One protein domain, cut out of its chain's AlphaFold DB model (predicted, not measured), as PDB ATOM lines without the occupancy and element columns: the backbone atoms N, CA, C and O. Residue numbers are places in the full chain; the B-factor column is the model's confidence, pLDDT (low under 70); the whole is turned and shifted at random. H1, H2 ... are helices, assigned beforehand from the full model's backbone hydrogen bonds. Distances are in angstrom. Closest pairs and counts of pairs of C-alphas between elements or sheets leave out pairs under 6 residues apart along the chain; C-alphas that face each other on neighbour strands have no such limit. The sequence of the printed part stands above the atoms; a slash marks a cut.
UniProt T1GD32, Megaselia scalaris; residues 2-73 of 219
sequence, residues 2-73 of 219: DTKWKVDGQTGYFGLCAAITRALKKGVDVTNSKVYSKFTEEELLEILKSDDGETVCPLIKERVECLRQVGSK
ATOM      1  N   ASP A   2     -13.127 -79.596  70.896       53.31
ATOM      2  CA  ASP A   2     -13.841 -79.325  69.642       53.31
ATOM      3  C   ASP A   2     -13.218 -78.081  69.008       53.31
ATOM      4  O   ASP A   2     -13.516 -76.945  69.390       53.31
ATOM      5  N   THR A   3     -12.267 -78.293  68.101       69.62
ATOM      6  CA  THR A   3     -11.670 -77.216  67.315       69.62
ATOM      7  C   THR A   3     -12.729 -76.658  66.370       69.62
ATOM      8  O   THR A   3     -13.349 -77.368  65.583       69.62
ATOM      9  N   LYS A   4     -12.993 -75.355  66.485       84.38
ATOM     10  CA  LYS A   4     -13.921 -74.656  65.590       84.38
ATOM     11  C   LYS A   4     -13.251 -74.437  64.238       84.38
ATOM     12  O   LYS A   4     -12.099 -74.008  64.202       84.38
ATOM     13  N   TRP A   5     -14.003 -74.633  63.154       90.94
ATOM     14  CA  TRP A   5     -13.551 -74.282  61.809       90.94
ATOM     15  C   TRP A   5     -13.146 -72.802  61.751       90.94
ATOM     16  O   TRP A   5     -13.908 -71.918  62.167       90.94
ATOM     17  N   LYS A   6     -11.920 -72.552  61.285       93.50
ATOM     18  CA  LYS A   6     -11.264 -71.245  61.315       93.50
ATOM     19  C   LYS A   6     -10.468 -71.020  60.040       93.50
ATOM     20  O   LYS A   6      -9.795 -71.941  59.585       93.50
ATOM     21  N   VAL A   7     -10.544 -69.809  59.500       92.50
ATOM     22  CA  VAL A   7      -9.780 -69.376  58.330       92.50
ATOM     23  C   VAL A   7      -9.222 -67.982  58.578       92.50
ATOM     24  O   VAL A   7      -9.966 -67.071  58.941       92.50
ATOM     25  N   ASP A   8      -7.916 -67.824  58.388       92.06
ATOM     26  CA  ASP A   8      -7.139 -66.613  58.650       92.06
ATOM     27  C   ASP A   8      -7.407 -66.041  60.057       92.06
ATOM     28  O   ASP A   8      -7.615 -64.840  60.253       92.06
ATOM     29  N   GLY A   9      -7.466 -66.916  61.065       91.69
ATOM     30  CA  GLY A   9      -7.739 -66.528  62.449       91.69
ATOM     31  C   GLY A   9      -9.222 -66.294  62.769       91.69
ATOM     32  O   GLY A   9      -9.578 -66.188  63.945       91.69
ATOM     33  N   GLN A  10     -10.095 -66.245  61.759       88.50
ATOM     34  CA  GLN A  10     -11.514 -65.923  61.896       88.50
ATOM     35  C   GLN A  10     -12.377 -67.182  61.943       88.50
ATOM     36  O   GLN A  10     -12.161 -68.132  61.197       88.50
ATOM     37  N   THR A  11     -13.399 -67.180  62.793       86.00
ATOM     38  CA  THR A  11     -14.393 -68.258  62.857       86.00
ATOM     39  C   THR A  11     -15.728 -67.791  62.310       86.00
ATOM     40  O   THR A  11     -16.051 -66.600  62.326       86.00
ATOM     41  N   GLY A  12     -16.533 -68.752  61.896       81.38
ATOM     42  CA  GLY A  12     -17.900 -68.518  61.487       81.38
ATOM     43  C   GLY A  12     -18.051 -67.692  60.207       81.38
ATOM     44  O   GLY A  12     -17.256 -67.859  59.284       81.38
ATOM     45  N   TYR A  13     -19.008 -66.758  60.151       74.38
ATOM     46  CA  TYR A  13     -19.237 -65.859  59.008       74.38
ATOM     47  C   TYR A  13     -17.969 -65.120  58.582       74.38
ATOM     48  O   TYR A  13     -17.649 -65.055  57.399       74.38
ATOM     49  N   PHE A  14     -17.194 -64.612  59.543       82.38
ATOM     50  CA  PHE A  14     -15.936 -63.939  59.226       82.38
ATOM     51  C   PHE A  14     -14.871 -64.911  58.707       82.38
ATOM     52  O   PHE A  14     -14.107 -64.541  57.819       82.38
ATOM     53  N   GLY A  15     -14.857 -66.157  59.196       88.38
ATOM     54  CA  GLY A  15     -14.024 -67.229  58.639       88.38
ATOM     55  C   GLY A  15     -14.402 -67.545  57.196       88.38
ATOM     56  O   GLY A  15     -13.545 -67.702  56.331       88.38
ATOM     57  N   LEU A  16     -15.695 -67.535  56.887       87.62
ATOM     58  CA  LEU A  16     -16.152 -67.723  55.524       87.62
ATOM     59  C   LEU A  16     -15.775 -66.560  54.607       87.62
ATOM     60  O   LEU A  16     -15.227 -66.792  53.530       87.62
ATOM     61  N   CYS A  17     -15.997 -65.322  55.042       86.06
ATOM     62  CA  CYS A  17     -15.542 -64.139  54.316       86.06
ATOM     63  C   CYS A  17     -14.031 -64.197  54.043       86.06
ATOM     64  O   CYS A  17     -13.590 -63.865  52.938       86.06
ATOM     65  N   ALA A  18     -13.239 -64.645  55.023       89.88
ATOM     66  CA  ALA A  18     -11.803 -64.844  54.868       89.88
ATOM     67  C   ALA A  18     -11.491 -65.917  53.812       89.88
ATOM     68  O   ALA A  18     -10.719 -65.651  52.891       89.88
ATOM     69  N   ALA A  19     -12.160 -67.073  53.854       93.38
ATOM     70  CA  ALA A  19     -11.987 -68.148  52.874       93.38
ATOM     71  C   ALA A  19     -12.312 -67.707  51.437       93.38
ATOM     72  O   ALA A  19     -11.525 -67.942  50.518       93.38
ATOM     73  N   ILE A  20     -13.433 -67.005  51.247       90.00
ATOM     74  CA  ILE A  20     -13.844 -66.445  49.952       90.00
ATOM     75  C   ILE A  20     -12.826 -65.410  49.462       90.00
ATOM     76  O   ILE A  20     -12.376 -65.468  48.318       90.00
ATOM     77  N   THR A  21     -12.389 -64.504  50.340       90.50
ATOM     78  CA  THR A  21     -11.357 -63.505  50.018       90.50
ATOM     79  C   THR A  21     -10.041 -64.169  49.619       90.50
ATOM     80  O   THR A  21      -9.394 -63.751  48.657       90.50
ATOM     81  N   ARG A  22      -9.640 -65.224  50.330       94.06
ATOM     82  CA  ARG A  22      -8.443 -66.013  50.036       94.06
ATOM     83  C   ARG A  22      -8.542 -66.691  48.670       94.06
ATOM     84  O   ARG A  22      -7.578 -66.639  47.911       94.06
ATOM     85  N   ALA A  23      -9.688 -67.278  48.330       92.38
ATOM     86  CA  ALA A  23      -9.912 -67.898  47.024       92.38
ATOM     87  C   ALA A  23      -9.834 -66.878  45.876       92.38
ATOM     88  O   ALA A  23      -9.140 -67.117  44.887       92.38
ATOM     89  N   LEU A  24     -10.440 -65.701  46.055       89.44
ATOM     90  CA  LEU A  24     -10.360 -64.601  45.091       89.44
ATOM     91  C   LEU A  24      -8.922 -64.110  44.889       89.44
ATOM     92  O   LEU A  24      -8.491 -63.933  43.753       89.44
ATOM     93  N   LYS A  25      -8.147 -63.955  45.972       93.06
ATOM     94  CA  LYS A  25      -6.716 -63.597  45.900       93.06
ATOM     95  C   LYS A  25      -5.874 -64.650  45.177       93.06
ATOM     96  O   LYS A  25      -4.884 -64.299  44.546       93.06
ATOM     97  N   LYS A  26      -6.265 -65.926  45.251       93.12
ATOM     98  CA  LYS A  26      -5.646 -67.036  44.505       93.12
ATOM     99  C   LYS A  26      -6.112 -67.119  43.041       93.12
ATOM    100  O   LYS A  26      -5.663 -68.006  42.323       93.12
ATOM    101  N   GLY A  27      -6.994 -66.223  42.591       91.69
ATOM    102  CA  GLY A  27      -7.492 -66.179  41.215       91.69
ATOM    103  C   GLY A  27      -8.701 -67.078  40.938       91.69
ATOM    104  O   GLY A  27      -9.110 -67.194  39.786       91.69
ATOM    105  N   VAL A  28      -9.302 -67.692  41.962       91.06
ATOM    106  CA  VAL A  28     -10.546 -68.457  41.799       91.06
ATOM    107  C   VAL A  28     -11.724 -67.489  41.839       91.06
ATOM    108  O   VAL A  28     -12.001 -66.869  42.867       91.06
ATOM    109  N   ASP A  29     -12.447 -67.362  40.727       89.19
ATOM    110  CA  ASP A  29     -13.621 -66.489  40.627       89.19
ATOM    111  C   ASP A  29     -14.869 -67.144  41.244       89.19
ATOM    112  O   ASP A  29     -15.831 -67.491  40.562       89.19
ATOM    113  N   VAL A  30     -14.843 -67.313  42.569       87.56
ATOM    114  CA  VAL A  30     -15.910 -67.941  43.376       87.56
ATOM    115  C   VAL A  30     -17.250 -67.199  43.333       87.56
ATOM    116  O   VAL A  30     -18.241 -67.686  43.865       87.56
ATOM    117  N   THR A  31     -17.290 -66.030  42.697       86.12
ATOM    118  CA  THR A  31     -18.491 -65.211  42.509       86.12
ATOM    119  C   THR A  31     -19.163 -65.369  41.167       86.12
ATOM    120  O   THR A  31     -20.256 -64.864  40.965       86.12
ATOM    121  N   ASN A  32     -18.533 -66.076  40.242       87.81
ATOM    122  CA  ASN A  32     -19.066 -66.242  38.909       87.81
ATOM    123  C   ASN A  32     -19.911 -67.509  38.831       87.81
ATOM    124  O   ASN A  32     -19.412 -68.615  39.054       87.81
ATOM    125  N   SER A  33     -21.178 -67.365  38.454       90.75
ATOM    126  CA  SER A  33     -22.105 -68.492  38.315       90.75
ATOM    127  C   SER A  33     -21.621 -69.565  37.347       90.75
ATOM    128  O   SER A  33     -21.879 -70.742  37.588       90.75
ATOM    129  N   LYS A  34     -20.837 -69.227  36.314       93.81
ATOM    130  CA  LYS A  34     -20.208 -70.212  35.407       93.81
ATOM    131  C   LYS A  34     -19.172 -71.090  36.106       93.81
ATOM    132  O   LYS A  34     -18.935 -72.209  35.657       93.81
ATOM    133  N   VAL A  35     -18.562 -70.570  37.170       92.56
ATOM    134  CA  VAL A  35     -17.536 -71.240  37.970       92.56
ATOM    135  C   VAL A  35     -18.204 -72.069  39.062       92.56
ATOM    136  O   VAL A  35     -18.119 -73.295  39.035       92.56
ATOM    137  N   TYR A  36     -18.957 -71.440  39.969       91.38
ATOM    138  CA  TYR A  36     -19.520 -72.164  41.113       91.38
ATOM    139  C   TYR A  36     -20.673 -73.113  40.744       91.38
ATOM    140  O   TYR A  36     -20.975 -74.023  41.513       91.38
ATOM    141  N   SER A  37     -21.276 -72.983  39.550       93.50
ATOM    142  CA  SER A  37     -22.226 -73.985  39.032       93.50
ATOM    143  C   SER A  37     -21.594 -75.349  38.751       93.50
ATOM    144  O   SER A  37     -22.316 -76.330  38.585       93.50
ATOM    145  N   LYS A  38     -20.260 -75.420  38.686       95.69
ATOM    146  CA  LYS A  38     -19.505 -76.637  38.368       95.69
ATOM    147  C   LYS A  38     -18.659 -77.145  39.528       95.69
ATOM    148  O   LYS A  38     -18.074 -78.213  39.383       95.69
ATOM    149  N   PHE A  39     -18.636 -76.437  40.661       93.44
ATOM    150  CA  PHE A  39     -17.770 -76.789  41.784       93.44
ATOM    151  C   PHE A  39     -17.935 -78.229  42.221       93.44
ATOM    152  O   PHE A  39     -19.064 -78.693  42.356       93.44
ATOM    153  N   THR A  40     -16.832 -78.926  42.456       96.50
ATOM    154  CA  THR A  40     -16.825 -80.225  43.131       96.50
ATOM    155  C   THR A  40     -16.683 -80.065  44.644       96.50
ATOM    156  O   THR A  40     -16.407 -78.976  45.155       96.50
ATOM    157  N   GLU A  41     -16.911 -81.152  45.382       96.19
ATOM    158  CA  GLU A  41     -16.702 -81.168  46.834       96.19
ATOM    159  C   GLU A  41     -15.230 -80.924  47.177       96.19
ATOM    160  O   GLU A  41     -14.940 -80.171  48.102       96.19
ATOM    161  N   GLU A  42     -14.305 -81.472  46.387       96.75
ATOM    162  CA  GLU A  42     -12.862 -81.284  46.546       96.75
ATOM    163  C   GLU A  42     -12.446 -79.826  46.317       96.75
ATOM    164  O   GLU A  42     -11.666 -79.272  47.092       96.75
ATOM    165  N   GLU A  43     -12.999 -79.175  45.288       95.75
ATOM    166  CA  GLU A  43     -12.739 -77.757  45.021       95.75
ATOM    167  C   GLU A  43     -13.257 -76.875  46.161       95.75
ATOM    168  O   GLU A  43     -12.551 -75.972  46.620       95.75
ATOM    169  N   LEU A  44     -14.465 -77.152  46.669       94.88
ATOM    170  CA  LEU A  44     -15.017 -76.389  47.784       94.88
ATOM    171  C   LEU A  44     -14.263 -76.656  49.097       94.88
ATOM    172  O   LEU A  44     -14.072 -75.723  49.878       94.88
ATOM    173  N   LEU A  45     -13.795 -77.885  49.331       95.62
ATOM    174  CA  LEU A  45     -12.937 -78.234  50.468       95.62
ATOM    175  C   LEU A  45     -11.633 -77.438  50.456       95.62
ATOM    176  O   LEU A  45     -11.243 -76.898  51.489       95.62
ATOM    177  N   GLU A  46     -10.982 -77.317  49.299       96.00
ATOM    178  CA  GLU A  46      -9.749 -76.533  49.185       96.00
ATOM    179  C   GLU A  46     -10.018 -75.028  49.359       96.00
ATOM    180  O   GLU A  46      -9.265 -74.334  50.048       96.00
ATOM    181  N   ILE A  47     -11.127 -74.509  48.818       94.62
ATOM    182  CA  ILE A  47     -11.549 -73.113  49.031       94.62
ATOM    183  C   ILE A  47     -11.777 -72.837  50.528       94.62
ATOM    184  O   ILE A  47     -11.270 -71.844  51.063       94.62
ATOM    185  N   LEU A  48     -12.494 -73.731  51.214       94.44
ATOM    186  CA  LEU A  48     -12.893 -73.614  52.621       94.44
ATOM    187  C   LEU A  48     -11.906 -74.268  53.600       94.44
ATOM    188  O   LEU A  48     -12.252 -74.514  54.756       94.44
ATOM    189  N   LYS A  49     -10.673 -74.529  53.167       95.50
ATOM    190  CA  LYS A  49      -9.641 -75.165  53.989       95.50
ATOM    191  C   LYS A  49      -9.367 -74.382  55.274       95.50
ATOM    192  O   LYS A  49      -9.117 -73.174  55.210       95.50
ATOM    193  N   SER A  50      -9.404 -75.060  56.415       95.44
ATOM    194  CA  SER A  50      -9.117 -74.463  57.719       95.44
ATOM    195  C   SER A  50      -7.639 -74.109  57.896       95.44
ATOM    196  O   SER A  50      -6.773 -74.611  57.178       95.44
ATOM    197  N   ASP A  51      -7.348 -73.272  58.891       94.25
ATOM    198  CA  ASP A  51      -5.981 -72.908  59.285       94.25
ATOM    199  C   ASP A  51      -5.161 -74.111  59.776       94.25
ATOM    200  O   ASP A  51      -3.954 -74.169  59.551       94.25
ATOM    201  N   ASP A  52      -5.810 -75.070  60.442       92.62
ATOM    202  CA  ASP A  52      -5.176 -76.297  60.942       92.62
ATOM    203  C   ASP A  52      -5.081 -77.409  59.882       92.62
ATOM    204  O   ASP A  52      -4.400 -78.403  60.101       92.62
ATOM    205  N   GLY A  53      -5.748 -77.253  58.732       91.31
ATOM    206  CA  GLY A  53      -5.805 -78.250  57.661       91.31
ATOM    207  C   GLY A  53      -6.585 -79.532  57.985       91.31
ATOM    208  O   GLY A  53      -6.756 -80.355  57.089       91.31
ATOM    209  N   GLU A  54      -7.068 -79.696  59.218       90.38
ATOM    210  CA  GLU A  54      -7.755 -80.899  59.706       90.38
ATOM    211  C   GLU A  54      -9.252 -80.653  59.932       90.38
ATOM    212  O   GLU A  54     -10.087 -81.501  59.611       90.38
ATOM    213  N   THR A  55      -9.615 -79.485  60.467       92.56
ATOM    214  CA  THR A  55     -11.007 -79.158  60.779       92.56
ATOM    215  C   THR A  55     -11.791 -78.863  59.499       92.56
ATOM    216  O   THR A  55     -11.603 -77.839  58.845       92.56
ATOM    217  N   VAL A  56     -12.738 -79.733  59.151       91.56
ATOM    218  CA  VAL A  56     -13.537 -79.602  57.924       91.56
ATOM    219  C   VAL A  56     -14.697 -78.620  58.118       91.56
ATOM    220  O   VAL A  56     -15.396 -78.652  59.132       91.56
ATOM    221  N   CYS A  57     -14.934 -77.746  57.133       89.44
ATOM    222  CA  CYS A  57     -16.122 -76.889  57.130       89.44
ATOM    223  C   CYS A  57     -17.383 -77.775  57.074       89.44
ATOM    224  O   CYS A  57     -17.471 -78.641  56.207       89.44
ATOM    225  N   PRO A  58     -18.376 -77.596  57.955       85.50
ATOM    226  CA  PRO A  58     -19.547 -78.468  57.970       85.50
ATOM    227  C   PRO A  58     -20.394 -78.316  56.697       85.50
ATOM    228  O   PRO A  58     -20.511 -77.212  56.152       85.50
ATOM    229  N   LEU A  59     -21.057 -79.409  56.299       87.56
ATOM    230  CA  LEU A  59     -22.041 -79.475  55.206       87.56
ATOM    231  C   LEU A  59     -21.476 -79.130  53.812       87.56
ATOM    232  O   LEU A  59     -22.108 -78.409  53.041       87.56
ATOM    233  N   ILE A  60     -20.256 -79.582  53.485       92.06
ATOM    234  CA  ILE A  60     -19.629 -79.321  52.172       92.06
ATOM    235  C   ILE A  60     -20.522 -79.766  51.018       92.06
ATOM    236  O   ILE A  60     -20.747 -78.985  50.093       92.06
ATOM    237  N   LYS A  61     -21.033 -80.996  51.077       92.12
ATOM    238  CA  LYS A  61     -21.849 -81.571  50.009       92.12
ATOM    239  C   LYS A  61     -23.087 -80.717  49.742       92.12
ATOM    240  O   LYS A  61     -23.315 -80.289  48.615       92.12
ATOM    241  N   GLU A  62     -23.830 -80.383  50.792       89.50
ATOM    242  CA  GLU A  62     -25.034 -79.558  50.706       89.50
ATOM    243  C   GLU A  62     -24.709 -78.146  50.198       89.50
ATOM    244  O   GLU A  62     -25.468 -77.571  49.417       89.50
ATOM    245  N   ARG A  63     -23.557 -77.577  50.589       91.62
ATOM    246  CA  ARG A  63     -23.095 -76.279  50.068       91.62
ATOM    247  C   ARG A  63     -22.805 -76.345  48.573       91.62
ATOM    248  O   ARG A  63     -23.225 -75.439  47.856       91.62
ATOM    249  N   VAL A  64     -22.129 -77.393  48.094       93.25
ATOM    250  CA  VAL A  64     -21.889 -77.599  46.657       93.25
ATOM    251  C   VAL A  64     -23.210 -77.725  45.908       93.25
ATOM    252  O   VAL A  64     -23.404 -77.045  44.903       93.25
ATOM    253  N   GLU A  65     -24.144 -78.534  46.405       91.00
ATOM    254  CA  GLU A  65     -25.470 -78.690  45.797       91.00
ATOM    255  C   GLU A  65     -26.207 -77.349  45.695       91.00
ATOM    256  O   GLU A  65     -26.734 -77.010  44.632       91.00
ATOM    257  N   CYS A  66     -26.174 -76.540  46.756       91.12
ATOM    258  CA  CYS A  66     -26.776 -75.212  46.744       91.12
ATOM    259  C   CYS A  66     -26.105 -74.271  45.728       91.12
ATOM    260  O   CYS A  66     -26.801 -73.572  44.989       91.12
ATOM    261  N   LEU A  67     -24.768 -74.257  45.654       91.88
ATOM    262  CA  LEU A  67     -24.027 -73.439  44.686       91.88
ATOM    263  C   LEU A  67     -24.345 -73.848  43.248       91.88
ATOM    264  O   LEU A  67     -24.645 -72.994  42.414       91.88
ATOM    265  N   ARG A  68     -24.362 -75.155  42.972       94.12
ATOM    266  CA  ARG A  68     -24.727 -75.701  41.662       94.12
ATOM    267  C   ARG A  68     -26.150 -75.337  41.270       94.12
ATOM    268  O   ARG A  68     -26.368 -74.891  40.142       94.12
ATOM    269  N   GLN A  69     -27.098 -75.476  42.197       92.81
ATOM    270  CA  GLN A  69     -28.500 -75.128  41.977       92.81
ATOM    271  C   GLN A  69     -28.656 -73.646  41.624       92.81
ATOM    272  O   GLN A  69     -29.244 -73.318  40.591       92.81
ATOM    273  N   VAL A  70     -28.098 -72.750  42.445       93.50
ATOM    274  CA  VAL A  70     -28.178 -71.303  42.210       93.50
ATOM    275  C   VAL A  70     -27.474 -70.921  40.914       93.50
ATOM    276  O   VAL A  70     -28.039 -70.198  40.098       93.50
ATOM    277  N   GLY A  71     -26.264 -71.432  40.692       92.69
ATOM    278  CA  GLY A  71     -25.463 -71.099  39.518       92.69
ATOM    279  C   GLY A  71     -26.144 -71.528  38.226       92.69
ATOM    280  O   GLY A  71     -26.270 -70.726  37.306       92.69
ATOM    281  N   SER A  72     -26.666 -72.755  38.185       95.62
ATOM    282  CA  SER A  72     -27.387 -73.272  37.016       95.62
ATOM    283  C   SER A  72     -28.635 -72.443  36.719       95.62
ATOM    284  O   SER A  72     -28.854 -72.057  35.573       95.62
ATOM    285  N   LYS A  73     -29.418 -72.100  37.751       96.00
ATOM    286  CA  LYS A  73     -30.630 -71.293  37.586       96.00
ATOM    287  C   LYS A  73     -30.327 -69.873  37.101       96.00
ATOM    288  O   LYS A  73     -31.021 -69.358  36.225       96.00
TER     289      LYS A  73
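What this domain is: This is residues 2 to 73 of the 219 residues of a protein of Megaselia scalaris (UniProt T1GD32). Two long helices, H1 and H4, stand apart, and the shorter H3 lies between them, its one end meeting H1 and its other end meeting H4. The very short H2 packs on the last part of H4, and a long loop, residues 48 to 59, leads from H3 back to H4. The printed part has 72 residues with four named helices, in the order H1, H2, H3, H4, and no named strand; the class is all helix. It is compact, with a radius of gyration of the C-alphas of 11.9 A, and only just elongated, spanning 36 by 24 by 19 A.

Where its parts are: Residues 6 to 7 pair antiparallel with residues 10 to 11, a short pairing outside any named strand. H1, residues 12 to 25, begins at C-alpha 12 (-17.900, -68.518, 61.487) and is 19.8 A long. H2 is residues 33 to 36, and H3 is residues 41 to 47, 9.8 A long. H4, residues 60 to 73, is 20.0 A long and ends at C-alpha 73 (-30.630, -71.293, 37.586).

How they stand to each other: H1 touches H3 with residues 19 to 23 alone; their closest C-alphas, of Ala 23 and Ile 47, are 5.8 A apart. Their lines are about perpendicular, at 86 degrees. H3 touches H4, where residues 60 to 64 alone take part; the closest C-alphas, of Glu 41 and Lys 61, are 6.1 A apart. These lines too are about perpendicular, at 86 degrees. H4 touches H2 with residues 67 to 72 alone, and the closest C-alphas, of Ser 33 and Gly 71, are 4.4 A apart. H1 is apart from H4 and from H2, and H2 is apart from H3. In H1, H3 and H4 every O i to N i+4 pair is within hydrogen-bond range; H2 is too short for such a pair, and its 1 pair of O i to N i+3 is not within range.

The domain as a whole: The two C-alphas farthest apart, those of Asp 2 and Lys 73, are 37.1 A apart. The printed part has no cut. The link from H3 to H4 is long, with 12 residues; that from H1 to H2 is short and that from H2 to H3 is tight. The mean pLDDT of the printed part is 90.5, and residues 2 to 3 are under 70.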